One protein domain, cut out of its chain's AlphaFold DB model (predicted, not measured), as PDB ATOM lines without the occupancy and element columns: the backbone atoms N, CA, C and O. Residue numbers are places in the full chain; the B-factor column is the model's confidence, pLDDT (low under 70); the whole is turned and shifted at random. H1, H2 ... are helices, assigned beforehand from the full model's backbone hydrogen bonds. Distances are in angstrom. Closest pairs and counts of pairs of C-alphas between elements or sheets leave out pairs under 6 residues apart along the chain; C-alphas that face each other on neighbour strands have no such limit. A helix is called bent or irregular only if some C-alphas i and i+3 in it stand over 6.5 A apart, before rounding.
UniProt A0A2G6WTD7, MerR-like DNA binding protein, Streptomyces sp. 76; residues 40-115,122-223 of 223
ATOM      1  N   ALA A  40     211.619 283.432 393.837       65.44
ATOM      2  CA  ALA A  40     210.707 282.300 393.997       65.44
ATOM      3  C   ALA A  40     209.340 282.512 393.316       65.44
ATOM      4  O   ALA A  40     208.728 281.557 392.840       65.44
ATOM      5  N   GLY A  41     208.839 283.751 393.269       67.50
ATOM      6  CA  GLY A  41     207.620 284.103 392.538       67.50
ATOM      7  C   GLY A  41     207.790 283.884 391.040       67.50
ATOM      8  O   GLY A  41     206.980 283.200 390.416       67.50
ATOM      9  N   TYR A  42     208.895 284.373 390.485       69.12
ATOM     10  CA  TYR A  42     209.117 284.235 389.060       69.12
ATOM     11  C   TYR A  42     209.522 282.827 388.611       69.12
ATOM     12  O   TYR A  42     209.102 282.403 387.539       69.12
ATOM     13  N   ARG A  43     210.289 282.075 389.411       76.44
ATOM     14  CA  ARG A  43     210.591 280.669 389.089       76.44
ATOM     15  C   ARG A  43     209.306 279.860 388.894       76.44
ATOM     16  O   ARG A  43     209.161 279.185 387.883       76.44
ATOM     17  N   ARG A  44     208.330 280.033 389.795       79.81
ATOM     18  CA  ARG A  44     207.011 279.383 389.698       79.81
ATOM     19  C   ARG A  44     206.229 279.786 388.448       79.81
ATOM     20  O   ARG A  44     205.496 278.969 387.900       79.81
ATOM     21  N   LEU A  45     206.380 281.027 387.986       81.19
ATOM     22  CA  LEU A  45     205.765 281.487 386.738       81.19
ATOM     23  C   LEU A  45     206.318 280.712 385.538       81.19
ATOM     24  O   LEU A  45     205.540 280.243 384.707       81.19
ATOM     25  N   ILE A  46     207.642 280.542 385.469       83.00
ATOM     26  CA  ILE A  46     208.286 279.780 384.392       83.00
ATOM     27  C   ILE A  46     207.939 278.295 384.482       83.00
ATOM     28  O   ILE A  46     207.587 277.690 383.472       83.00
ATOM     29  N   GLU A  47     207.953 277.718 385.682       82.50
ATOM     30  CA  GLU A  47     207.531 276.333 385.905       82.50
ATOM     31  C   GLU A  47     206.093 276.105 385.420       82.50
ATOM     32  O   GLU A  47     205.859 275.198 384.624       82.50
ATOM     33  N   GLY A  48     205.153 276.985 385.788       82.88
ATOM     34  CA  GLY A  48     203.759 276.915 385.341       82.88
ATOM     35  C   GLY A  48     203.572 277.159 383.838       82.88
ATOM     36  O   GLY A  48     202.664 276.606 383.212       82.88
ATOM     37  N   PHE A  49     204.433 277.971 383.219       84.56
ATOM     38  CA  PHE A  49     204.503 278.090 381.764       84.56
ATOM     39  C   PHE A  49     204.903 276.761 381.115       84.56
ATOM     40  O   PHE A  49     204.188 276.281 380.234       84.56
ATOM     41  N   LEU A  50     205.999 276.154 381.572       83.31
ATOM     42  CA  LEU A  50     206.500 274.890 381.038       83.31
ATOM     43  C   LEU A  50     205.513 273.740 381.290       83.31
ATOM     44  O   LEU A  50     205.300 272.923 380.397       83.31
ATOM     45  N   ASP A  51     204.850 273.707 382.448       83.31
ATOM     46  CA  ASP A  51     203.752 272.772 382.724       83.31
ATOM     47  C   ASP A  51     202.654 272.857 381.672       83.31
ATOM     48  O   ASP A  51     202.276 271.847 381.085       83.31
ATOM     49  N   ALA A  52     202.170 274.064 381.380       82.25
ATOM     50  CA  ALA A  52     201.107 274.256 380.401       82.25
ATOM     51  C   ALA A  52     201.536 273.894 378.968       82.25
ATOM     52  O   ALA A  52     200.714 273.428 378.177       82.25
ATOM     53  N   VAL A  53     202.808 274.112 378.620       83.44
ATOM     54  CA  VAL A  53     203.365 273.741 377.310       83.44
ATOM     55  C   VAL A  53     203.395 272.224 377.139       83.44
ATOM     56  O   VAL A  53     202.948 271.729 376.109       83.44
ATOM     57  N   PHE A  54     203.889 271.492 378.140       78.94
ATOM     58  CA  PHE A  54     204.078 270.041 378.045       78.94
ATOM     59  C   PHE A  54     202.861 269.221 378.503       78.94
ATOM     60  O   PHE A  54     202.854 268.000 378.348       78.94
ATOM     61  N   ALA A  55     201.823 269.861 379.049       80.06
ATOM     62  CA  ALA A  55     200.606 269.190 379.492       80.06
ATOM     63  C   ALA A  55     199.963 268.362 378.365       80.06
ATOM     64  O   ALA A  55     199.581 268.903 377.318       80.06
ATOM     65  N   GLY A  56     199.809 267.059 378.625       72.44
ATOM     66  CA  GLY A  56     199.175 266.089 377.726       72.44
ATOM     67  C   GLY A  56     200.106 265.446 376.691       72.44
ATOM     68  O   GLY A  56     199.630 264.626 375.913       72.44
ATOM     69  N   LEU A  57     201.402 265.781 376.674       70.88
ATOM     70  CA  LEU A  57     202.376 265.150 375.777       70.88
ATOM     71  C   LEU A  57     202.971 263.874 376.403       70.88
ATOM     72  O   LEU A  57     203.249 263.868 377.605       70.88
ATOM     73  N   PRO A  58     203.204 262.802 375.618       65.44
ATOM     74  CA  PRO A  58     203.772 261.551 376.122       65.44
ATOM     75  C   PRO A  58     205.164 261.777 376.735       65.44
ATOM     76  O   PRO A  58     206.062 262.322 376.093       65.44
ATOM     77  N   ASP A  59     205.349 261.383 377.998       61.44
ATOM     78  CA  ASP A  59     206.562 261.683 378.763       61.44
ATOM     79  C   ASP A  59     207.628 260.588 378.612       61.44
ATOM     80  O   ASP A  59     207.632 259.576 379.308       61.44
ATOM     81  N   GLY A  60     208.557 260.798 377.678       56.97
ATOM     82  CA  GLY A  60     209.724 259.934 377.473       56.97
ATOM     83  C   GLY A  60     210.956 260.329 378.301       56.97
ATOM     84  O   GLY A  60     212.076 260.077 377.862       56.97
ATOM     85  N   GLY A  61     210.806 261.066 379.413       57.53
ATOM     86  CA  GLY A  61     211.923 261.565 380.238       57.53
ATOM     87  C   GLY A  61     212.710 262.736 379.623       57.53
ATOM     88  O   GLY A  61     213.409 263.469 380.327       57.53
ATOM     89  N   ARG A  62     212.548 262.986 378.316       59.41
ATOM     90  CA  ARG A  62     213.080 264.162 377.608       59.41
ATOM     91  C   ARG A  62     212.450 265.469 378.073       59.41
ATOM     92  O   ARG A  62     213.166 266.460 378.190       59.41
ATOM     93  N   HIS A  63     211.152 265.479 378.384       64.94
ATOM     94  CA  HIS A  63     210.475 266.693 378.844       64.94
ATOM     95  C   HIS A  63     211.061 267.183 380.166       64.94
ATOM     96  O   HIS A  63     211.327 268.369 380.297       64.94
ATOM     97  N   ALA A  64     211.384 266.291 381.104       66.75
ATOM     98  CA  ALA A  64     212.039 266.678 382.354       66.75
ATOM     99  C   ALA A  64     213.413 267.346 382.130       66.75
ATOM    100  O   ALA A  64     213.733 268.341 382.780       66.75
ATOM    101  N   ALA A  65     214.220 266.836 381.192       61.94
ATOM    102  CA  ALA A  65     215.512 267.435 380.851       61.94
ATOM    103  C   ALA A  65     215.355 268.807 380.177       61.94
ATOM    104  O   ALA A  65     216.014 269.764 380.583       61.94
ATOM    105  N   VAL A  66     214.438 268.921 379.211       67.00
ATOM    106  CA  VAL A  66     214.130 270.192 378.540       67.00
ATOM    107  C   VAL A  66     213.601 271.214 379.546       67.00
ATOM    108  O   VAL A  66     214.091 272.339 379.584       67.00
ATOM    109  N   ARG A  67     212.686 270.818 380.434       71.88
ATOM    110  CA  ARG A  67     212.125 271.684 381.479       71.88
ATOM    111  C   ARG A  67     213.192 272.217 382.425       71.88
ATOM    112  O   ARG A  67     213.204 273.416 382.683       71.88
ATOM    113  N   ARG A  68     214.115 271.362 382.879       70.12
ATOM    114  CA  ARG A  68     215.276 271.807 383.667       70.12
ATOM    115  C   ARG A  68     216.128 272.802 382.890       70.12
ATOM    116  O   ARG A  68     216.428 273.861 383.412       70.12
ATOM    117  N   SER A  69     216.446 272.507 381.630       69.19
ATOM    118  CA  SER A  69     217.269 273.405 380.815       69.19
ATOM    119  C   SER A  69     216.595 274.741 380.495       69.19
ATOM    120  O   SER A  69     217.294 275.719 380.295       69.19
ATOM    121  N   MET A  70     215.260 274.797 380.443       74.06
ATOM    122  CA  MET A  70     214.495 276.001 380.103       74.06
ATOM    123  C   MET A  70     214.039 276.809 381.323       74.06
ATOM    124  O   MET A  70     213.496 277.899 381.137       74.06
ATOM    125  N   THR A  71     214.225 276.287 382.538       83.00
ATOM    126  CA  THR A  71     213.942 277.007 383.784       83.00
ATOM    127  C   THR A  71     215.206 277.756 384.184       83.00
ATOM    128  O   THR A  71     216.224 277.111 384.423       83.00
ATOM    129  N   PRO A  72     215.190 279.093 384.242       82.06
ATOM    130  CA  PRO A  72     216.400 279.816 384.565       82.06
ATOM    131  C   PRO A  72     216.707 279.744 386.072       82.06
ATOM    132  O   PRO A  72     215.822 279.598 386.922       82.06
ATOM    133  N   GLU A  73     217.983 279.845 386.419       80.00
ATOM    134  CA  GLU A  73     218.502 279.779 387.781       80.00
ATOM    135  C   GLU A  73     219.233 281.078 388.094       80.00
ATOM    136  O   GLU A  73     220.383 281.283 387.722       80.00
ATOM    137  N   LEU A  74     218.543 281.983 388.784       74.06
ATOM    138  CA  LEU A  74     219.145 283.258 389.133       74.06
ATOM    139  C   LEU A  74     220.187 283.086 390.262       74.06
ATOM    140  O   LEU A  74     219.867 282.440 391.271       74.06
ATOM    141  N   PRO A  75     221.393 283.676 390.140       74.38
ATOM    142  CA  PRO A  75     222.421 283.615 391.177       74.38
ATOM    143  C   PRO A  75     221.980 284.278 392.492       74.38
ATOM    144  O   PRO A  75     221.067 285.103 392.531       74.38
ATOM    145  N   ALA A  76     222.653 283.925 393.595       71.19
ATOM    146  CA  ALA A  76     222.326 284.426 394.938       71.19
ATOM    147  C   ALA A  76     222.421 285.960 395.056       71.19
ATOM    148  O   ALA A  76     221.676 286.571 395.820       71.19
ATOM    149  N   THR A  77     223.316 286.571 394.279       73.62
ATOM    150  CA  THR A  77     223.498 288.021 394.159       73.62
ATOM    151  C   THR A  77     223.439 288.407 392.680       73.62
ATOM    152  O   THR A  77     224.486 288.443 392.028       73.62
ATOM    153  N   PRO A  78     222.240 288.628 392.121       77.62
ATOM    154  CA  PRO A  78     222.092 288.938 390.707       77.62
ATOM    155  C   PRO A  78     222.530 290.365 390.389       77.62
ATOM    156  O   PRO A  78     222.375 291.275 391.206       77.62
ATOM    157  N   THR A  79     223.030 290.565 389.176       79.06
ATOM    158  CA  THR A  79     223.262 291.907 388.628       79.06
ATOM    159  C   THR A  79     221.941 292.547 388.182       79.06
ATOM    160  O   THR A  79     220.967 291.853 387.877       79.06
ATOM    161  N   ASP A  80     221.901 293.879 388.073       77.19
ATOM    162  CA  ASP A  80     220.726 294.601 387.548       77.19
ATOM    163  C   ASP A  80     220.335 294.135 386.135       77.19
ATOM    164  O   ASP A  80     219.157 294.123 385.767       77.19
ATOM    165  N   GLU A  81     221.327 293.735 385.337       80.31
ATOM    166  CA  GLU A  81     221.127 293.191 383.999       80.31
ATOM    167  C   GLU A  81     220.443 291.818 384.040       80.31
ATOM    168  O   GLU A  81     219.466 291.612 383.321       80.31
ATOM    169  N   GLN A  82     220.869 290.917 384.930       80.06
ATOM    170  CA  GLN A  82     220.228 289.611 385.127       80.06
ATOM    171  C   GLN A  82     218.795 289.750 385.654       80.06
ATOM    172  O   GLN A  82     217.897 289.046 385.193       80.06
ATOM    173  N   VAL A  83     218.545 290.698 386.565       78.75
ATOM    174  CA  VAL A  83     217.186 290.993 387.054       78.75
ATOM    175  C   VAL A  83     216.295 291.495 385.914       78.75
ATOM    176  O   VAL A  83     215.158 291.042 385.771       78.75
ATOM    177  N   ARG A  84     216.802 292.398 385.064       79.38
ATOM    178  CA  ARG A  84     216.062 292.889 383.891       79.38
ATOM    179  C   ARG A  84     215.789 291.779 382.883       79.38
ATOM    180  O   ARG A  84     214.660 291.661 382.412       79.38
ATOM    181  N   ALA A  85     216.793 290.957 382.595       83.69
ATOM    182  CA  ALA A  85     216.665 289.824 381.692       83.69
ATOM    183  C   ALA A  85     215.613 288.824 382.185       83.69
ATOM    184  O   ALA A  85     214.803 288.314 381.412       83.69
ATOM    185  N   TRP A  86     215.581 288.599 383.496       84.94
ATOM    186  CA  TRP A  86     214.596 287.743 384.126       84.94
ATOM    187  C   TRP A  86     213.165 288.284 383.986       84.94
ATOM    188  O   TRP A  86     212.251 287.524 383.655       84.94
ATOM    189  N   MET A  87     212.953 289.586 384.208       81.50
ATOM    190  CA  MET A  87     211.637 290.217 384.018       81.50
ATOM    191  C   MET A  87     211.148 290.067 382.575       81.50
ATOM    192  O   MET A  87     210.013 289.652 382.353       81.50
ATOM    193  N   GLU A  88     212.020 290.314 381.600       84.56
ATOM    194  CA  GLU A  88     211.682 290.155 380.186       84.56
ATOM    195  C   GLU A  88     211.349 288.694 379.833       84.56
ATOM    196  O   GLU A  88     210.391 288.423 379.106       84.56
ATOM    197  N   LEU A  89     212.088 287.727 380.387       86.69
ATOM    198  CA  LEU A  89     211.822 286.301 380.179       86.69
ATOM    199  C   LEU A  89     210.454 285.904 380.760       86.69
ATOM    200  O   LEU A  89     209.703 285.150 380.130       86.69
ATOM    201  N   ALA A  90     210.098 286.442 381.929       84.12
ATOM    202  CA  ALA A  90     208.784 286.239 382.531       84.12
ATOM    203  C   ALA A  90     207.658 286.831 381.665       84.12
ATOM    204  O   ALA A  90     206.663 286.149 381.420       84.12
ATOM    205  N   GLU A  91     207.827 288.048 381.143       83.31
ATOM    206  CA  GLU A  91     206.863 288.680 380.231       83.31
ATOM    207  C   GLU A  91     206.670 287.869 378.944       83.31
ATOM    208  O   GLU A  91     205.536 287.581 378.555       83.31
ATOM    209  N   LEU A  92     207.764 287.411 378.324       85.81
ATOM    210  CA  LEU A  92     207.703 286.526 377.157       85.81
ATOM    211  C   LEU A  92     206.936 285.233 377.465       85.81
ATOM    212  O   LEU A  92     206.112 284.804 376.663       85.81
ATOM    213  N   SER A  93     207.150 284.639 378.641       84.94
ATOM    214  CA  SER A  93     206.490 283.391 379.066       84.94
ATOM    215  C   SER A  93     204.986 283.547 379.322       84.94
ATOM    216  O   SER A  93     204.232 282.565 379.287       84.94
ATOM    217  N   LEU A  94     204.527 284.775 379.574       81.50
ATOM    218  CA  LEU A  94     203.108 285.113 379.694       81.50
ATOM    219  C   LEU A  94     202.454 285.419 378.337       81.50
ATOM    220  O   LEU A  94     201.228 285.349 378.241       81.50
ATOM    221  N   ALA A  95     203.231 285.714 377.291       84.31
ATOM    222  CA  ALA A  95     202.703 286.099 375.984       84.31
ATOM    223  C   ALA A  95     201.936 284.931 375.311       84.31
ATOM    224  O   ALA A  95     202.525 283.872 375.061       84.31
ATOM    225  N   PRO A  96     200.629 285.076 374.995       81.44
ATOM    226  CA  PRO A  96     199.800 283.966 374.508       81.44
ATOM    227  C   PRO A  96     200.293 283.339 373.200       81.44
ATOM    228  O   PRO A  96     200.244 282.124 373.017       81.44
ATOM    229  N   ASP A  97     200.793 284.172 372.296       80.06
ATOM    230  CA  ASP A  97     201.332 283.771 371.002       80.06
ATOM    231  C   ASP A  97     202.654 283.005 371.135       80.06
ATOM    232  O   ASP A  97     202.853 281.998 370.453       80.06
ATOM    233  N   PHE A  98     203.527 283.421 372.055       83.69
ATOM    234  CA  PHE A  98     204.736 282.676 372.392       83.69
ATOM    235  C   PHE A  98     204.395 281.313 372.999       83.69
ATOM    236  O   PHE A  98     204.925 280.299 372.549       83.69
ATOM    237  N   ARG A  99     203.451 281.258 373.950       85.31
ATOM    238  CA  ARG A  99     202.993 279.995 374.557       85.31
ATOM    239  C   ARG A  99     202.439 279.028 373.516       85.31
ATOM    240  O   ARG A  99     202.815 277.859 373.516       85.31
ATOM    241  N   ALA A 100     201.595 279.518 372.609       81.38
ATOM    242  CA  ALA A 100     201.071 278.723 371.503       81.38
ATOM    243  C   ALA A 100     202.189 278.236 370.564       81.38
ATOM    244  O   ALA A 100     202.175 277.086 370.137       81.38
ATOM    245  N   GLY A 101     203.179 279.085 370.275       77.50
ATOM    246  CA  GLY A 101     204.341 278.723 369.462       77.50
ATOM    247  C   GLY A 101     205.184 277.607 370.081       77.50
ATOM    248  O   GLY A 101     205.452 276.607 369.418       77.50
ATOM    249  N   VAL A 102     205.553 277.738 371.359       78.56
ATOM    250  CA  VAL A 102     206.342 276.716 372.067       78.56
ATOM    251  C   VAL A 102     205.548 275.415 372.220       78.56
ATOM    252  O   VAL A 102     206.116 274.339 372.053       78.56
ATOM    253  N   ARG A 103     204.234 275.496 372.469       80.94
ATOM    254  CA  ARG A 103     203.363 274.315 372.532       80.94
ATOM    255  C   ARG A 103     203.311 273.558 371.205       80.94
ATOM    256  O   ARG A 103     203.528 272.354 371.219       80.94
ATOM    257  N   ARG A 104     203.121 274.251 370.076       75.94
ATOM    258  CA  ARG A 104     203.170 273.621 368.744       75.94
ATOM    259  C   ARG A 104     204.503 272.927 368.492       75.94
ATOM    260  O   ARG A 104     204.521 271.797 368.033       75.94
ATOM    261  N   LEU A 105     205.618 273.560 368.864       72.69
ATOM    262  CA  LEU A 105     206.942 272.950 368.718       72.69
ATOM    263  C   LEU A 105     207.088 271.669 369.559       72.69
ATOM    264  O   LEU A 105     207.702 270.701 369.110       72.69
ATOM    265  N   ALA A 106     206.533 271.657 370.774       74.56
ATOM    266  CA  ALA A 106     206.529 270.483 371.640       74.56
ATOM    267  C   ALA A 106     205.620 269.365 371.091       74.56
ATOM    268  O   ALA A 106     206.037 268.207 371.054       74.56
ATOM    269  N   GLU A 107     204.423 269.712 370.607       74.00
ATOM    270  CA  GLU A 107     203.487 268.798 369.936       74.00
ATOM    271  C   GLU A 107     204.114 268.183 368.674       74.00
ATOM    272  O   GLU A 107     204.100 266.966 368.519       74.00
ATOM    273  N   ASP A 108     204.769 268.986 367.833       65.50
ATOM    274  CA  ASP A 108     205.476 268.523 366.633       65.50
ATOM    275  C   ASP A 108     206.655 267.598 366.959       65.50
ATOM    276  O   ASP A 108     206.981 266.690 366.190       65.50
ATOM    277  N   HIS A 109     207.344 267.837 368.080       64.19
ATOM    278  CA  HIS A 109     208.409 266.951 368.545       64.19
ATOM    279  C   HIS A 109     207.844 265.610 369.028       64.19
ATOM    280  O   HIS A 109     208.435 264.567 368.748       64.19
ATOM    281  N   ALA A 110     206.693 265.630 369.703       64.56
ATOM    282  CA  ALA A 110     206.003 264.426 370.152       64.56
ATOM    283  C   ALA A 110     205.392 263.627 368.986       64.56
ATOM    284  O   ALA A 110     205.520 262.408 368.957       64.56
ATOM    285  N   ALA A 111     204.796 264.294 367.993       60.72
ATOM    286  CA  ALA A 111     204.164 263.658 366.831       60.72
ATOM    287  C   ALA A 111     205.162 262.941 365.899       60.72
ATOM    288  O   ALA A 111     204.779 262.061 365.133       60.72
ATOM    289  N   GLY A 112     206.453 263.286 365.964       53.97
ATOM    290  CA  GLY A 112     207.523 262.580 365.250       53.97
ATOM    291  C   GLY A 112     207.956 261.250 365.889       53.97
ATOM    292  O   GLY A 112     208.877 260.604 365.372       53.97
ATOM    293  N   LEU A 113     207.349 260.855 367.014       49.31
ATOM    294  CA  LEU A 113     207.662 259.630 367.748       49.31
ATOM    295  C   LEU A 113     206.665 258.516 367.379       49.31
ATOM    296  O   LEU A 113     205.462 258.718 367.526       49.31
ATOM    297  N   PRO A 114     207.121 257.329 366.939       47.62
ATOM    298  CA  PRO A 114     206.268 256.146 366.969       47.62
ATOM    299  C   PRO A 114     205.924 255.789 368.425       47.62
ATOM    300  O   PRO A 114     206.748 255.977 369.326       47.62
ATOM    301  N   ASP A 115     204.708 255.283 368.640       46.97
ATOM    302  CA  ASP A 115     204.138 255.012 369.964       46.97
ATOM    303  C   ASP A 115     205.079 254.196 370.873       46.97
ATOM    304  O   ASP A 115     205.491 253.080 370.555       46.97
ATOM    305  N   ARG A 122     216.999 260.895 367.960       46.38
ATOM    306  CA  ARG A 122     216.915 261.215 366.541       46.38
ATOM    307  C   ARG A 122     217.424 262.650 366.390       46.38
ATOM    308  O   ARG A 122     217.048 263.490 367.216       46.38
ATOM    309  N   PRO A 123     218.281 262.943 365.400       51.69
ATOM    310  CA  PRO A 123     218.694 264.311 365.148       51.69
ATOM    311  C   PRO A 123     217.446 265.158 364.899       51.69
ATOM    312  O   PRO A 123     216.688 264.902 363.966       51.69
ATOM    313  N   ASP A 124     217.207 266.135 365.771       70.12
ATOM    314  CA  ASP A 124     216.161 267.130 365.570       70.12
ATOM    315  C   ASP A 124     216.439 267.876 364.254       70.12
ATOM    316  O   ASP A 124     217.588 268.216 363.977       70.12
ATOM    317  N   LEU A 125     215.414 268.155 363.445       77.38
ATOM    318  CA  LEU A 125     215.547 268.884 362.172       77.38
ATOM    319  C   LEU A 125     216.315 270.204 362.357       77.38
ATOM    320  O   LEU A 125     217.114 270.587 361.508       77.38
ATOM    321  N   VAL A 126     216.123 270.869 363.498       77.69
ATOM    322  CA  VAL A 126     216.850 272.087 363.882       77.69
ATOM    323  C   VAL A 126     218.343 271.819 364.095       77.69
ATOM    324  O   VAL A 126     219.180 272.600 363.642       77.69
ATOM    325  N   ALA A 127     218.696 270.715 364.756       79.06
ATOM    326  CA  ALA A 127     220.088 270.294 364.895       79.06
ATOM    327  C   ALA A 127     220.681 269.932 363.529       79.06
ATOM    328  O   ALA A 127     221.820 270.292 363.231       79.06
ATOM    329  N   ALA A 128     219.876 269.293 362.674       85.56
ATOM    330  CA  ALA A 128     220.309 268.924 361.346       85.56
ATOM    331  C   ALA A 128     220.599 270.144 360.457       85.56
ATOM    332  O   ALA A 128     221.604 270.167 359.742       85.56
ATOM    333  N   ALA A 129     219.738 271.162 360.546       89.06
ATOM    334  CA  ALA A 129     219.923 272.452 359.900       89.06
ATOM    335  C   ALA A 129     221.168 273.165 360.441       89.06
ATOM    336  O   ALA A 129     221.994 273.592 359.648       89.06
ATOM    337  N   ARG A 130     221.376 273.227 361.766       86.69
ATOM    338  CA  ARG A 130     222.592 273.828 362.351       86.69
ATOM    339  C   ARG A 130     223.868 273.252 361.742       86.69
ATOM    340  O   ARG A 130     224.731 274.010 361.316       86.69
ATOM    341  N   GLU A 131     223.974 271.932 361.690       88.44
ATOM    342  CA  GLU A 131     225.180 271.249 361.222       88.44
ATOM    343  C   GLU A 131     225.417 271.417 359.713       88.44
ATOM    344  O   GLU A 131     226.542 271.672 359.298       88.44
ATOM    345  N   LEU A 132     224.369 271.296 358.890       93.00
ATOM    346  CA  LEU A 132     224.513 271.310 357.426       93.00
ATOM    347  C   LEU A 132     224.475 272.721 356.831       93.00
ATOM    348  O   LEU A 132     225.174 273.006 355.863       93.00
ATOM    349  N   VAL A 133     223.656 273.608 357.397       95.19
ATOM    350  CA  VAL A 133     223.426 274.969 356.891       95.19
ATOM    351  C   VAL A 133     224.338 275.985 357.581       95.19
ATOM    352  O   VAL A 133     224.724 276.971 356.958       95.19
ATOM    353  N   GLY A 134     224.747 275.741 358.833       93.06
ATOM    354  CA  GLY A 134     225.641 276.628 359.586       93.06
ATOM    355  C   GLY A 134     226.907 277.038 358.816       93.06
ATOM    356  O   GLY A 134     227.144 278.239 358.671       93.06
ATOM    357  N   PRO A 135     227.679 276.094 358.242       94.94
ATOM    358  CA  PRO A 135     228.865 276.420 357.444       94.94
ATOM    359  C   PRO A 135     228.568 277.261 356.193       94.94
ATOM    360  O   PRO A 135     229.356 278.138 355.836       94.94
ATOM    361  N   ALA A 136     227.423 277.025 355.541       95.12
ATOM    362  CA  ALA A 136     226.992 277.783 354.367       95.12
ATOM    363  C   ALA A 136     226.666 279.239 354.727       95.12
ATOM    364  O   ALA A 136     227.120 280.162 354.049       95.12
ATOM    365  N   VAL A 137     225.950 279.449 355.835       94.31
ATOM    366  CA  VAL A 137     225.651 280.786 356.369       94.31
ATOM    367  C   VAL A 137     226.929 281.505 356.800       94.31
ATOM    368  O   VAL A 137     227.117 282.667 356.449       94.31
ATOM    369  N   ALA A 138     227.839 280.819 357.500       92.69
ATOM    370  CA  ALA A 138     229.119 281.392 357.929       92.69
ATOM    371  C   ALA A 138     230.005 281.818 356.746       92.69
ATOM    372  O   ALA A 138     230.755 282.785 356.845       92.69
ATOM    373  N   SER A 139     229.875 281.122 355.615       94.75
ATOM    374  CA  SER A 139     230.580 281.420 354.365       94.75
ATOM    375  C   SER A 139     229.852 282.455 353.489       94.75
ATOM    376  O   SER A 139     230.304 282.742 352.384       94.75
ATOM    377  N   GLY A 140     228.722 283.011 353.950       95.44
ATOM    378  CA  GLY A 140     227.955 284.033 353.233       95.44
ATOM    379  C   GLY A 140     227.224 283.526 351.986       95.44
ATOM    380  O   GLY A 140     226.914 284.316 351.095       95.44
ATOM    381  N   ILE A 141     226.945 282.222 351.895       96.88
ATOM    382  CA  ILE A 141     226.199 281.653 350.767       96.88
ATOM    383  C   ILE A 141     224.748 282.131 350.838       96.88
ATOM    384  O   ILE A 141     224.059 281.903 351.830       96.88
ATOM    385  N   SER A 142     224.262 282.762 349.769       96.12
ATOM    386  CA  SER A 142     222.873 283.224 349.688       96.12
ATOM    387  C   SER A 142     221.897 282.052 349.462       96.12
ATOM    388  O   SER A 142     222.212 281.153 348.679       96.12
ATOM    389  N   PRO A 143     220.710 282.019 350.103       95.88
ATOM    390  CA  PRO A 143     219.762 280.900 349.981       95.88
ATOM    391  C   PRO A 143     219.134 280.740 348.582       95.88
ATOM    392  O   PRO A 143     218.639 279.660 348.240       95.88
ATOM    393  N   ASP A 144     219.140 281.793 347.765       95.12
ATOM    394  CA  ASP A 144     218.641 281.811 346.380       95.12
ATOM    395  C   ASP A 144     219.656 281.296 345.347       95.12
ATOM    396  O   ASP A 144     219.281 280.877 344.245       95.12
ATOM    397  N   SER A 145     220.927 281.283 345.734       96.19
ATOM    398  CA  SER A 145     222.066 280.920 344.910       96.19
ATOM    399  C   SER A 145     222.045 279.432 344.520       96.19
ATOM    400  O   SER A 145     221.635 278.593 345.331       96.19
ATOM    401  N   PRO A 146     222.540 279.057 343.323       93.88
ATOM    402  CA  PRO A 146     222.764 277.653 342.961       93.88
ATOM    403  C   PRO A 146     223.679 276.917 343.952       93.88
ATOM    404  O   PRO A 146     223.502 275.732 344.212       93.88
ATOM    405  N   GLN A 147     224.609 277.629 344.598       95.25
ATOM    406  CA  GLN A 147     225.481 277.084 345.643       95.25
ATOM    407  C   GLN A 147     224.707 276.554 346.867       95.25
ATOM    408  O   GLN A 147     225.233 275.727 347.609       95.25
ATOM    409  N   ALA A 148     223.459 276.988 347.072       95.75
ATOM    410  CA  ALA A 148     222.591 276.485 348.132       95.75
ATOM    411  C   ALA A 148     221.900 275.151 347.775       95.75
ATOM    412  O   ALA A 148     221.427 274.462 348.679       95.75
ATOM    413  N   ASP A 149     221.863 274.747 346.497       94.62
ATOM    414  CA  ASP A 149     221.233 273.494 346.049       94.62
ATOM    415  C   ASP A 149     221.791 272.244 346.753       94.62
ATOM    416  O   ASP A 149     220.990 271.493 347.322       94.62
ATOM    417  N   PRO A 150     223.121 272.009 346.806       95.94
ATOM    418  CA  PRO A 150     223.664 270.835 347.489       95.94
ATOM    419  C   PRO A 150     223.385 270.839 348.999       95.94
ATOM    420  O   PRO A 150     223.176 269.780 349.587       95.94
ATOM    421  N   VAL A 151     223.331 272.016 349.629       96.56
ATOM    422  CA  VAL A 151     223.052 272.152 351.068       96.56
ATOM    423  C   VAL A 151     221.599 271.779 351.375       96.56
ATOM    424  O   VAL A 151     221.336 271.001 352.293       96.56
ATOM    425  N   VAL A 152     220.647 272.283 350.580       94.69
ATOM    426  CA  VAL A 152     219.221 271.947 350.729       94.69
ATOM    427  C   VAL A 152     218.975 270.467 350.435       94.69
ATOM    428  O   VAL A 152     218.238 269.820 351.178       94.69
ATOM    429  N   ALA A 153     219.618 269.914 349.402       93.56
ATOM    430  CA  ALA A 153     219.522 268.494 349.073       93.56
ATOM    431  C   ALA A 153     220.052 267.606 350.210       93.56
ATOM    432  O   ALA A 153     219.398 266.635 350.581       93.56
ATOM    433  N   ALA A 154     221.186 267.963 350.825       94.06
ATOM    434  CA  ALA A 154     221.731 267.234 351.970       94.06
ATOM    435  C   ALA A 154     220.797 267.285 353.191       94.06
ATOM    436  O   ALA A 154     220.594 266.272 353.865       94.06
ATOM    437  N   LEU A 155     220.198 268.451 353.467       92.69
ATOM    438  CA  LEU A 155     219.232 268.599 354.554       92.69
ATOM    439  C   LEU A 155     217.981 267.740 354.312       92.69
ATOM    440  O   LEU A 155     217.562 267.016 355.216       92.69
ATOM    441  N   ALA A 156     217.415 267.779 353.102       91.19
ATOM    442  CA  ALA A 156     216.240 266.991 352.731       91.19
ATOM    443  C   ALA A 156     216.525 265.482 352.764       91.19
ATOM    444  O   ALA A 156     215.771 264.736 353.387       91.19
ATOM    445  N   ALA A 157     217.657 265.041 352.207       90.75
ATOM    446  CA  ALA A 157     218.083 263.643 352.230       90.75
ATOM    447  C   ALA A 157     218.264 263.117 353.661       90.75
ATOM    448  O   ALA A 157     217.821 262.013 353.980       90.75
ATOM    449  N   ARG A 158     218.852 263.915 354.566       87.75
ATOM    450  CA  ARG A 158     218.962 263.524 355.977       87.75
ATOM    451  C   ARG A 158     217.592 263.383 356.641       87.75
ATOM    452  O   ARG A 158     217.390 262.452 357.416       87.75
ATOM    453  N   CYS A 159     216.653 264.273 356.336       83.62
ATOM    454  CA  CYS A 159     215.295 264.184 356.874       83.62
ATOM    455  C   CYS A 159     214.551 262.961 356.338       83.62
ATOM    456  O   CYS A 159     213.934 262.243 357.118       83.62
ATOM    457  N   ALA A 160     214.659 262.690 355.039       86.25
ATOM    458  CA  ALA A 160     214.087 261.513 354.396       86.25
ATOM    459  C   ALA A 160     214.548 260.220 355.093       86.25
ATOM    460  O   ALA A 160     213.723 259.411 355.513       86.25
ATOM    461  N   LEU A 161     215.859 260.092 355.331       83.56
ATOM    462  CA  LEU A 161     216.452 258.946 356.029       83.56
ATOM    463  C   LEU A 161     215.968 258.802 357.479       83.56
ATOM    464  O   LEU A 161     215.646 257.703 357.914       83.56
ATOM    465  N   VAL A 162     215.917 259.898 358.245       77.69
ATOM    466  CA  VAL A 162     215.512 259.856 359.666       77.69
ATOM    467  C   VAL A 162     214.031 259.512 359.834       77.69
ATOM    468  O   VAL A 162     213.655 258.889 360.829       77.69
ATOM    469  N   HIS A 163     213.195 259.931 358.884       74.19
ATOM    470  CA  HIS A 163     211.751 259.721 358.924       74.19
ATOM    471  C   HIS A 163     211.283 258.486 358.147       74.19
ATOM    472  O   HIS A 163     210.089 258.202 358.187       74.19
ATOM    473  N   ASP A 164     212.191 257.766 357.482       78.00
ATOM    474  CA  ASP A 164     211.879 256.639 356.592       78.00
ATOM    475  C   ASP A 164     210.818 257.007 355.538       78.00
ATOM    476  O   ASP A 164     209.829 256.310 355.318       78.00
ATOM    477  N   ARG A 165     210.986 258.186 354.920       79.00
ATOM    478  CA  ARG A 165     210.084 258.726 353.890       79.00
ATOM    479  C   ARG A 165     210.876 259.212 352.678       79.00
ATOM    480  O   ARG A 165     212.018 259.634 352.845       79.00
ATOM    481  N   PRO A 166     210.299 259.197 351.467       84.00
ATOM    482  CA  PRO A 166     210.952 259.782 350.297       84.00
ATOM    483  C   PRO A 166     211.148 261.304 350.452       84.00
ATOM    484  O   PRO A 166     210.365 261.975 351.125       84.00
ATOM    485  N   ASP A 167     212.181 261.860 349.803       85.75
ATOM    486  CA  ASP A 167     212.301 263.316 349.601       85.75
ATOM    487  C   ASP A 167     211.273 263.764 348.558       85.75
ATOM    488  O   ASP A 167     211.555 263.841 347.362       85.75
ATOM    489  N   ASP A 168     210.052 263.998 349.026       84.62
ATOM    490  CA  ASP A 168     208.929 264.453 348.224       84.62
ATOM    491  C   ASP A 168     208.407 265.828 348.684       84.62
ATOM    492  O   ASP A 168     208.872 266.451 349.646       84.62
ATOM    493  N   ALA A 169     207.405 266.336 347.965       85.44
ATOM    494  CA  ALA A 169     206.792 267.620 348.280       85.44
ATOM    495  C   ALA A 169     206.120 267.641 349.668       85.44
ATOM    496  O   ALA A 169     205.973 268.714 350.257       85.44
ATOM    497  N   GLU A 170     205.696 266.492 350.199       83.25
ATOM    498  CA  GLU A 170     205.087 266.406 351.523       83.25
ATOM    499  C   GLU A 170     206.139 266.543 352.625       83.25
ATOM    500  O   GLU A 170     205.958 267.353 353.540       83.25
ATOM    501  N   LEU A 171     207.272 265.844 352.499       84.44
ATOM    502  CA  LEU A 171     208.411 265.993 353.398       84.44
ATOM    503  C   LEU A 171     208.895 267.445 353.417       84.44
ATOM    504  O   LEU A 171     209.098 268.006 354.492       84.44
ATOM    505  N   ARG A 172     209.007 268.090 352.251       87.19
ATOM    506  CA  ARG A 172     209.448 269.492 352.156       87.19
ATOM    507  C   ARG A 172     208.474 270.472 352.804       87.19
ATOM    508  O   ARG A 172     208.919 271.395 353.486       87.19
ATOM    509  N   ARG A 173     207.158 270.266 352.658       84.94
ATOM    510  CA  ARG A 173     206.141 271.062 353.375       84.94
ATOM    511  C   ARG A 173     206.239 270.872 354.887       84.94
ATOM    512  O   ARG A 173     206.187 271.853 355.625       84.94
ATOM    513  N   TRP A 174     206.425 269.634 355.339       84.06
ATOM    514  CA  TRP A 174     206.621 269.331 356.755       84.06
ATOM    515  C   TRP A 174     207.893 269.992 357.310       84.06
ATOM    516  O   TRP A 174     207.843 270.633 358.359       84.06
ATOM    517  N   MET A 175     209.016 269.910 356.584       86.31
ATOM    518  CA  MET A 175     210.273 270.564 356.965       86.31
ATOM    519  C   MET A 175     210.094 272.075 357.096       86.31
ATOM    520  O   MET A 175     210.552 272.661 358.074       86.31
ATOM    521  N   LEU A 176     209.412 272.697 356.129       87.56
ATOM    522  CA  LEU A 176     209.150 274.129 356.127       87.56
ATOM    523  C   LEU A 176     208.331 274.547 357.355       87.56
ATOM    524  O   LEU A 176     208.763 275.427 358.093       87.56
ATOM    525  N   HIS A 177     207.218 273.860 357.621       81.69
ATOM    526  CA  HIS A 177     206.382 274.130 358.793       81.69
ATOM    527  C   HIS A 177     207.177 274.030 360.103       81.69
ATOM    528  O   HIS A 177     207.112 274.920 360.951       81.69
ATOM    529  N   ARG A 178     207.995 272.980 360.239       78.12
ATOM    530  CA  ARG A 178     208.822 272.739 361.429       78.12
ATOM    531  C   ARG A 178     209.919 273.789 361.613       78.12
ATOM    532  O   ARG A 178     210.147 274.247 362.730       78.12
ATOM    533  N   LEU A 179     210.611 274.169 360.538       83.81
ATOM    534  CA  LEU A 179     211.664 275.188 360.588       83.81
ATOM    535  C   LEU A 179     211.089 276.581 360.855       83.81
ATOM    536  O   LEU A 179     211.694 277.334 361.608       83.81
ATOM    537  N   GLU A 180     209.914 276.902 360.308       80.38
ATOM    538  CA  GLU A 180     209.188 278.145 360.592       80.38
ATOM    539  C   GLU A 180     208.695 278.209 362.039       80.38
ATOM    540  O   GLU A 180     208.795 279.252 362.669       80.38
ATOM    541  N   ALA A 181     208.208 277.101 362.605       73.50
ATOM    542  CA  ALA A 181     207.841 277.049 364.020       73.50
ATOM    543  C   ALA A 181     209.064 277.206 364.945       73.50
ATOM    544  O   ALA A 181     208.958 277.752 366.046       73.50
ATOM    545  N   ALA A 182     210.232 276.726 364.505       74.25
ATOM    546  CA  ALA A 182     211.486 276.827 365.241       74.25
ATOM    547  C   ALA A 182     212.196 278.184 365.068       74.25
ATOM    548  O   ALA A 182     212.909 278.599 365.989       74.25
ATOM    549  N   SER A 183     212.024 278.841 363.917       69.75
ATOM    550  CA  SER A 183     212.481 280.198 363.610       69.75
ATOM    551  C   SER A 183     211.535 281.190 364.282       69.75
ATOM    552  O   SER A 183     210.363 281.314 363.940       69.75
ATOM    553  N   GLY A 184     212.023 281.906 365.289       73.19
ATOM    554  CA  GLY A 184     211.209 282.941 365.903       73.19
ATOM    555  C   GLY A 184     212.052 283.912 366.712       73.19
ATOM    556  O   GLY A 184     212.722 283.472 367.650       73.19
ATOM    557  N   PRO A 185     211.966 285.232 366.452       74.81
ATOM    558  CA  PRO A 185     212.756 286.226 367.182       74.81
ATOM    559  C   PRO A 185     212.505 286.161 368.695       74.81
ATOM    560  O   PRO A 185     213.418 286.377 369.486       74.81
ATOM    561  N   ARG A 186     211.289 285.783 369.115       79.38
ATOM    562  CA  ARG A 186     210.947 285.604 370.535       79.38
ATOM    563  C   ARG A 186     211.587 284.373 371.178       79.38
ATOM    564  O   ARG A 186     211.948 284.437 372.347       79.38
ATOM    565  N   ARG A 187     211.749 283.268 370.443       78.12
ATOM    566  CA  ARG A 187     212.415 282.056 370.953       78.12
ATOM    567  C   ARG A 187     213.915 282.284 371.095       78.12
ATOM    568  O   ARG A 187     214.482 281.943 372.128       78.12
ATOM    569  N   ASP A 188     214.526 282.916 370.100       79.69
ATOM    570  CA  ASP A 188     215.932 283.316 370.169       79.69
ATOM    571  C   ASP A 188     216.165 284.279 371.335       79.69
ATOM    572  O   ASP A 188     217.116 284.105 372.098       79.69
ATOM    573  N   ARG A 189     215.252 285.239 371.543       86.31
ATOM    574  CA  ARG A 189     215.310 286.134 372.701       86.31
ATOM    575  C   ARG A 189     215.182 285.377 374.024       86.31
ATOM    576  O   ARG A 189     215.982 285.620 374.918       86.31
ATOM    577  N   TYR A 190     214.255 284.425 374.134       85.38
ATOM    578  CA  TYR A 190     214.117 283.577 375.323       85.38
ATOM    579  C   TYR A 190     215.430 282.853 375.664       85.38
ATOM    580  O   TYR A 190     215.871 282.891 376.808       85.38
ATOM    581  N   LEU A 191     216.092 282.239 374.675       83.44
ATOM    582  CA  LEU A 191     217.362 281.530 374.878       83.44
ATOM    583  C   LEU A 191     218.520 282.469 375.249       83.44
ATOM    584  O   LEU A 191     219.366 282.103 376.060       83.44
ATOM    585  N   GLN A 192     218.555 283.681 374.690       85.81
ATOM    586  CA  GLN A 192     219.542 284.699 375.069       85.81
ATOM    587  C   GLN A 192     219.359 285.160 376.514       85.81
ATOM    588  O   GLN A 192     220.334 285.244 377.253       85.81
ATOM    589  N   LEU A 193     218.117 285.439 376.918       89.31
ATOM    590  CA  LEU A 193     217.797 285.848 378.285       89.31
ATOM    591  C   LEU A 193     218.140 284.737 379.276       89.31
ATOM    592  O   LEU A 193     218.745 285.005 380.304       89.31
ATOM    593  N   LEU A 194     217.823 283.489 378.931       87.06
ATOM    594  CA  LEU A 194     218.171 282.311 379.719       87.06
ATOM    595  C   LEU A 194     219.689 282.197 379.939       87.06
ATOM    596  O   LEU A 194     220.130 281.987 381.064       87.06
ATOM    597  N   ALA A 195     220.487 282.368 378.881       86.38
ATOM    598  CA  ALA A 195     221.942 282.317 378.985       86.38
ATOM    599  C   ALA A 195     222.509 283.477 379.812       86.38
ATOM    600  O   ALA A 195     223.354 283.249 380.669       86.38
ATOM    601  N   LEU A 196     221.994 284.693 379.605       88.38
ATOM    602  CA  LEU A 196     222.384 285.882 380.363       88.38
ATOM    603  C   LEU A 196     222.086 285.733 381.860       88.38
ATOM    604  O   LEU A 196     222.911 286.079 382.696       88.38
ATOM    605  N   ILE A 197     220.917 285.196 382.204       86.31
ATOM    606  CA  ILE A 197     220.513 284.954 383.591       86.31
ATOM    607  C   ILE A 197     221.420 283.931 384.282       86.31
ATOM    608  O   ILE A 197     221.741 284.103 385.455       86.31
ATOM    609  N   ASN A 198     221.795 282.869 383.567       82.81
ATOM    610  CA  ASN A 198     222.561 281.748 384.112       82.81
ATOM    611  C   ASN A 198     224.088 281.943 384.013       82.81
ATOM    612  O   ASN A 198     224.830 281.005 384.308       82.81
ATOM    613  N   ASP A 199     224.561 283.102 383.542       83.12
ATOM    614  CA  ASP A 199     225.973 283.355 383.206       83.12
ATOM    615  C   ASP A 199     226.576 282.306 382.250       83.12
ATOM    616  O   ASP A 199     227.753 281.942 382.314       83.12
ATOM    617  N   TRP A 200     225.757 281.795 381.331       83.94
ATOM    618  CA  TRP A 200     226.208 280.899 380.274       83.94
ATOM    619  C   TRP A 200     226.732 281.697 379.078       83.94
ATOM    620  O   TRP A 200     226.247 282.799 378.801       83.94
ATOM    621  N   PRO A 201     227.686 281.144 378.305       77.06
ATOM    622  CA  PRO A 201     228.061 281.741 377.032       77.06
ATOM    623  C   PRO A 201     226.821 281.900 376.148       77.06
ATOM    624  O   PRO A 201     225.969 281.007 376.083       77.06
ATOM    625  N   ALA A 202     226.721 283.048 375.475       71.88
ATOM    626  CA  ALA A 202     225.585 283.344 374.615       71.88
ATOM    627  C   ALA A 202     225.420 282.224 373.571       71.88
ATOM    628  O   ALA A 202     226.387 281.893 372.877       71.88
ATOM    629  N   PRO A 203     224.222 281.628 373.447       69.75
ATOM    630  CA  PRO A 203     224.006 280.545 372.508       69.75
ATOM    631  C   PRO A 203     224.195 281.064 371.085       69.75
ATOM    632  O   PRO A 203     223.804 282.192 370.762       69.75
ATOM    633  N   GLU A 204     224.755 280.224 370.215       69.00
ATOM    634  CA  GLU A 204     224.784 280.514 368.785       69.00
ATOM    635  C   GLU A 204     223.362 280.797 368.295       69.00
ATOM    636  O   GLU A 204     222.445 279.985 368.472       69.00
ATOM    637  N   ARG A 205     223.173 281.975 367.690       73.00
ATOM    638  CA  ARG A 205     221.873 282.385 367.160       73.00
ATOM    639  C   ARG A 205     221.485 281.441 366.033       73.00
ATOM    640  O   ARG A 205     222.175 281.368 365.021       73.00
ATOM    641  N   LEU A 206     220.364 280.747 366.207       77.50
ATOM    642  CA  LEU A 206     219.847 279.829 365.201       77.50
ATOM    643  C   LEU A 206     219.012 280.542 364.141       77.50
ATOM    644  O   LEU A 206     218.922 280.007 363.039       77.50
ATOM    645  N   ALA A 207     218.442 281.722 364.425       81.75
ATOM    646  CA  ALA A 207     217.618 282.446 363.456       81.75
ATOM    647  C   ALA A 207     218.266 282.571 362.067       81.75
ATOM    648  O   ALA A 207     217.621 282.151 361.115       81.75
ATOM    649  N   PRO A 208     219.540 282.993 361.903       87.94
ATOM    650  CA  PRO A 208     220.146 283.080 360.574       87.94
ATOM    651  C   PRO A 208     220.141 281.748 359.812       87.94
ATOM    652  O   PRO A 208     219.886 281.722 358.615       87.94
ATOM    653  N   VAL A 209     220.383 280.635 360.508       90.81
ATOM    654  CA  VAL A 209     220.389 279.287 359.924       90.81
ATOM    655  C   VAL A 209     218.977 278.839 359.555       90.81
ATOM    656  O   VAL A 209     218.756 278.294 358.471       90.81
ATOM    657  N   LEU A 210     218.011 279.057 360.447       88.81
ATOM    658  CA  LEU A 210     216.626 278.642 360.235       88.81
ATOM    659  C   LEU A 210     215.954 279.492 359.152       88.81
ATOM    660  O   LEU A 210     215.349 278.929 358.246       88.81
ATOM    661  N   ASP A 211     216.143 280.811 359.171       90.44
ATOM    662  CA  ASP A 211     215.615 281.742 358.168       90.44
ATOM    663  C   ASP A 211     216.210 281.470 356.784       90.44
ATOM    664  O   ASP A 211     215.485 281.452 355.784       90.44
ATOM    665  N   TRP A 212     217.517 281.183 356.722       94.38
ATOM    666  CA  TRP A 212     218.171 280.732 355.495       94.38
ATOM    667  C   TRP A 212     217.524 279.448 354.970       94.38
ATOM    668  O   TRP A 212     217.176 279.372 353.794       94.38
ATOM    669  N   SER A 213     217.292 278.465 355.847       94.00
ATOM    670  CA  SER A 213     216.707 277.167 355.482       94.00
ATOM    671  C   SER A 213     215.274 277.313 354.967       94.00
ATOM    672  O   SER A 213     214.936 276.771 353.914       94.00
ATOM    673  N   VAL A 214     214.446 278.089 355.674       92.44
ATOM    674  CA  VAL A 214     213.064 278.417 355.289       92.44
ATOM    675  C   VAL A 214     213.040 279.098 353.921       92.44
ATOM    676  O   VAL A 214     212.291 278.687 353.032       92.44
ATOM    677  N   THR A 215     213.897 280.099 353.717       94.38
ATOM    678  CA  THR A 215     213.990 280.838 352.449       94.38
ATOM    679  C   THR A 215     214.420 279.920 351.305       94.38
ATOM    680  O   THR A 215     213.765 279.877 350.262       94.38
ATOM    681  N   ALA A 216     215.477 279.132 351.508       94.94
ATOM    682  CA  ALA A 216     216.029 278.240 350.496       94.94
ATOM    683  C   ALA A 216     215.040 277.138 350.076       94.94
ATOM    684  O   ALA A 216     214.966 276.808 348.887       94.94
ATOM    685  N   LEU A 217     214.264 276.597 351.024       92.75
ATOM    686  CA  LEU A 217     213.208 275.614 350.761       92.75
ATOM    687  C   LEU A 217     212.033 276.228 349.991       92.75
ATOM    688  O   LEU A 217     211.598 275.646 348.998       92.75
ATOM    689  N   ARG A 218     211.551 277.416 350.388       93.00
ATOM    690  CA  ARG A 218     210.451 278.119 349.696       93.00
ATOM    691  C   ARG A 218     210.794 278.428 348.242       93.00
ATOM    692  O   ARG A 218     209.990 278.154 347.355       93.00
ATOM    693  N   LEU A 219     211.998 278.942 347.990       92.75
ATOM    694  CA  LEU A 219     212.451 279.280 346.637       92.75
ATOM    695  C   LEU A 219     212.503 278.064 345.708       92.75
ATOM    696  O   LEU A 219     212.275 278.208 344.515       92.75
ATOM    697  N   ARG A 220     212.798 276.875 346.242       89.88
ATOM    698  CA  ARG A 220     212.874 275.626 345.467       89.88
ATOM    699  C   ARG A 220     211.534 274.920 345.333       89.88
ATOM    700  O   ARG A 220     211.347 274.202 344.368       89.88
ATOM    701  N   ALA A 221     210.612 275.127 346.270       84.44
ATOM    702  CA  ALA A 221     209.238 274.645 346.146       84.44
ATOM    703  C   ALA A 221     208.426 275.421 345.091       84.44
ATOM    704  O   ALA A 221     207.395 274.930 344.644       84.44
ATOM    705  N   ALA A 222     208.873 276.626 344.722       79.81
ATOM    706  CA  ALA A 222     208.252 277.475 343.705       79.81
ATOM    707  C   ALA A 222     208.847 277.314 342.288       79.81
ATOM    708  O   ALA A 222     208.367 277.973 341.367       79.81
ATOM    709  N   ARG A 223     209.901 276.500 342.129       74.44
ATOM    710  CA  ARG A 223     210.534 276.165 340.840       74.44
ATOM    711  C   ARG A 223     209.913 274.894 340.274       74.44
ATOM    712  O   ARG A 223     209.758 274.847 339.038       74.44
TER     713      ARG A 223
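What this domain is: This is residues 40 to 115 and 122 to 223 of the 223 residues of the protein "MerR-like DNA binding protein" of Streptomyces sp. 76 (UniProt A0A2G6WTD7). Two lobes lie end to end: H1 to H4 and H8 make one, at crossed angles, and the other is two layers of paired helices, H5 with H6 and H7 with H9, crossed at nearly right angles. H4 meets H7 where the lobes join. The printed part has 178 residues with nine named helices, H1 to H9 in order, and no named strand, class all helix. It is compact, with a radius of gyration of the C-alphas of 17.8 A and spans of 53 by 40 by 24 A.

Where its parts are: H1, residues 40 to 54, begins with C-alpha 40 at (210.707, 282.300, 393.997). H2 is residues 62 to 70, H3 80 to 94, H4 96 to 111 and H5 125 to 138. H6, residues 146 to 163, is 26.4 A long. H7 is residues 169 to 182, H8 185 to 197, and H9 207 to 221, ending with C-alpha 221 at (209.238, 274.645, 346.146). H5 and H6 are only just irregular: C-alphas 132 and 135 are 6.7 A apart, C-alphas 147 and 150 6.8 A.

How they stand to each other: The hub, H7, touches H9 at a shallow tilt of 23 degrees, opposite ways (closest C-alphas Leu 176 and Val 214, 5.9 A). H5 and H6 form a helical hairpin (Val 133 and Val 151, 6.5 A). H9 touches H5, about perpendicular at 84 degrees, with residues 208 to 213 alone (Val 209 and Gly 134, 5.9 A). H7 touches H4 with residues 178 to 182 alone (Ala 181 and Leu 105, 6.3 A). H1 touches H4 (Val 53 and Arg 103, 4.8 A) and only just touches H2, with 3 pairs of C-alphas within 8 A, in a helical hairpin. H3 touches H8 (Gln 82 and Ile 197, 4.9 A). Every O i to N i+4 pair is within hydrogen-bond range in H1, H2, H3, H4, H7, H8 and H9; H5 has 8 of 10, H6 12 of 14.

The domain as a whole: The C-alphas farthest apart, of Thr 77 and Arg 223, are 56.1 A apart. Residues 116 to 121 are cut out; C-alphas 115 and 122 are 14.6 A apart. Of the links printed whole, none is long. Mean pLDDT of the printed part is 80.8; 26 residues are under 70, among them 58 to 66 and 108 to 115.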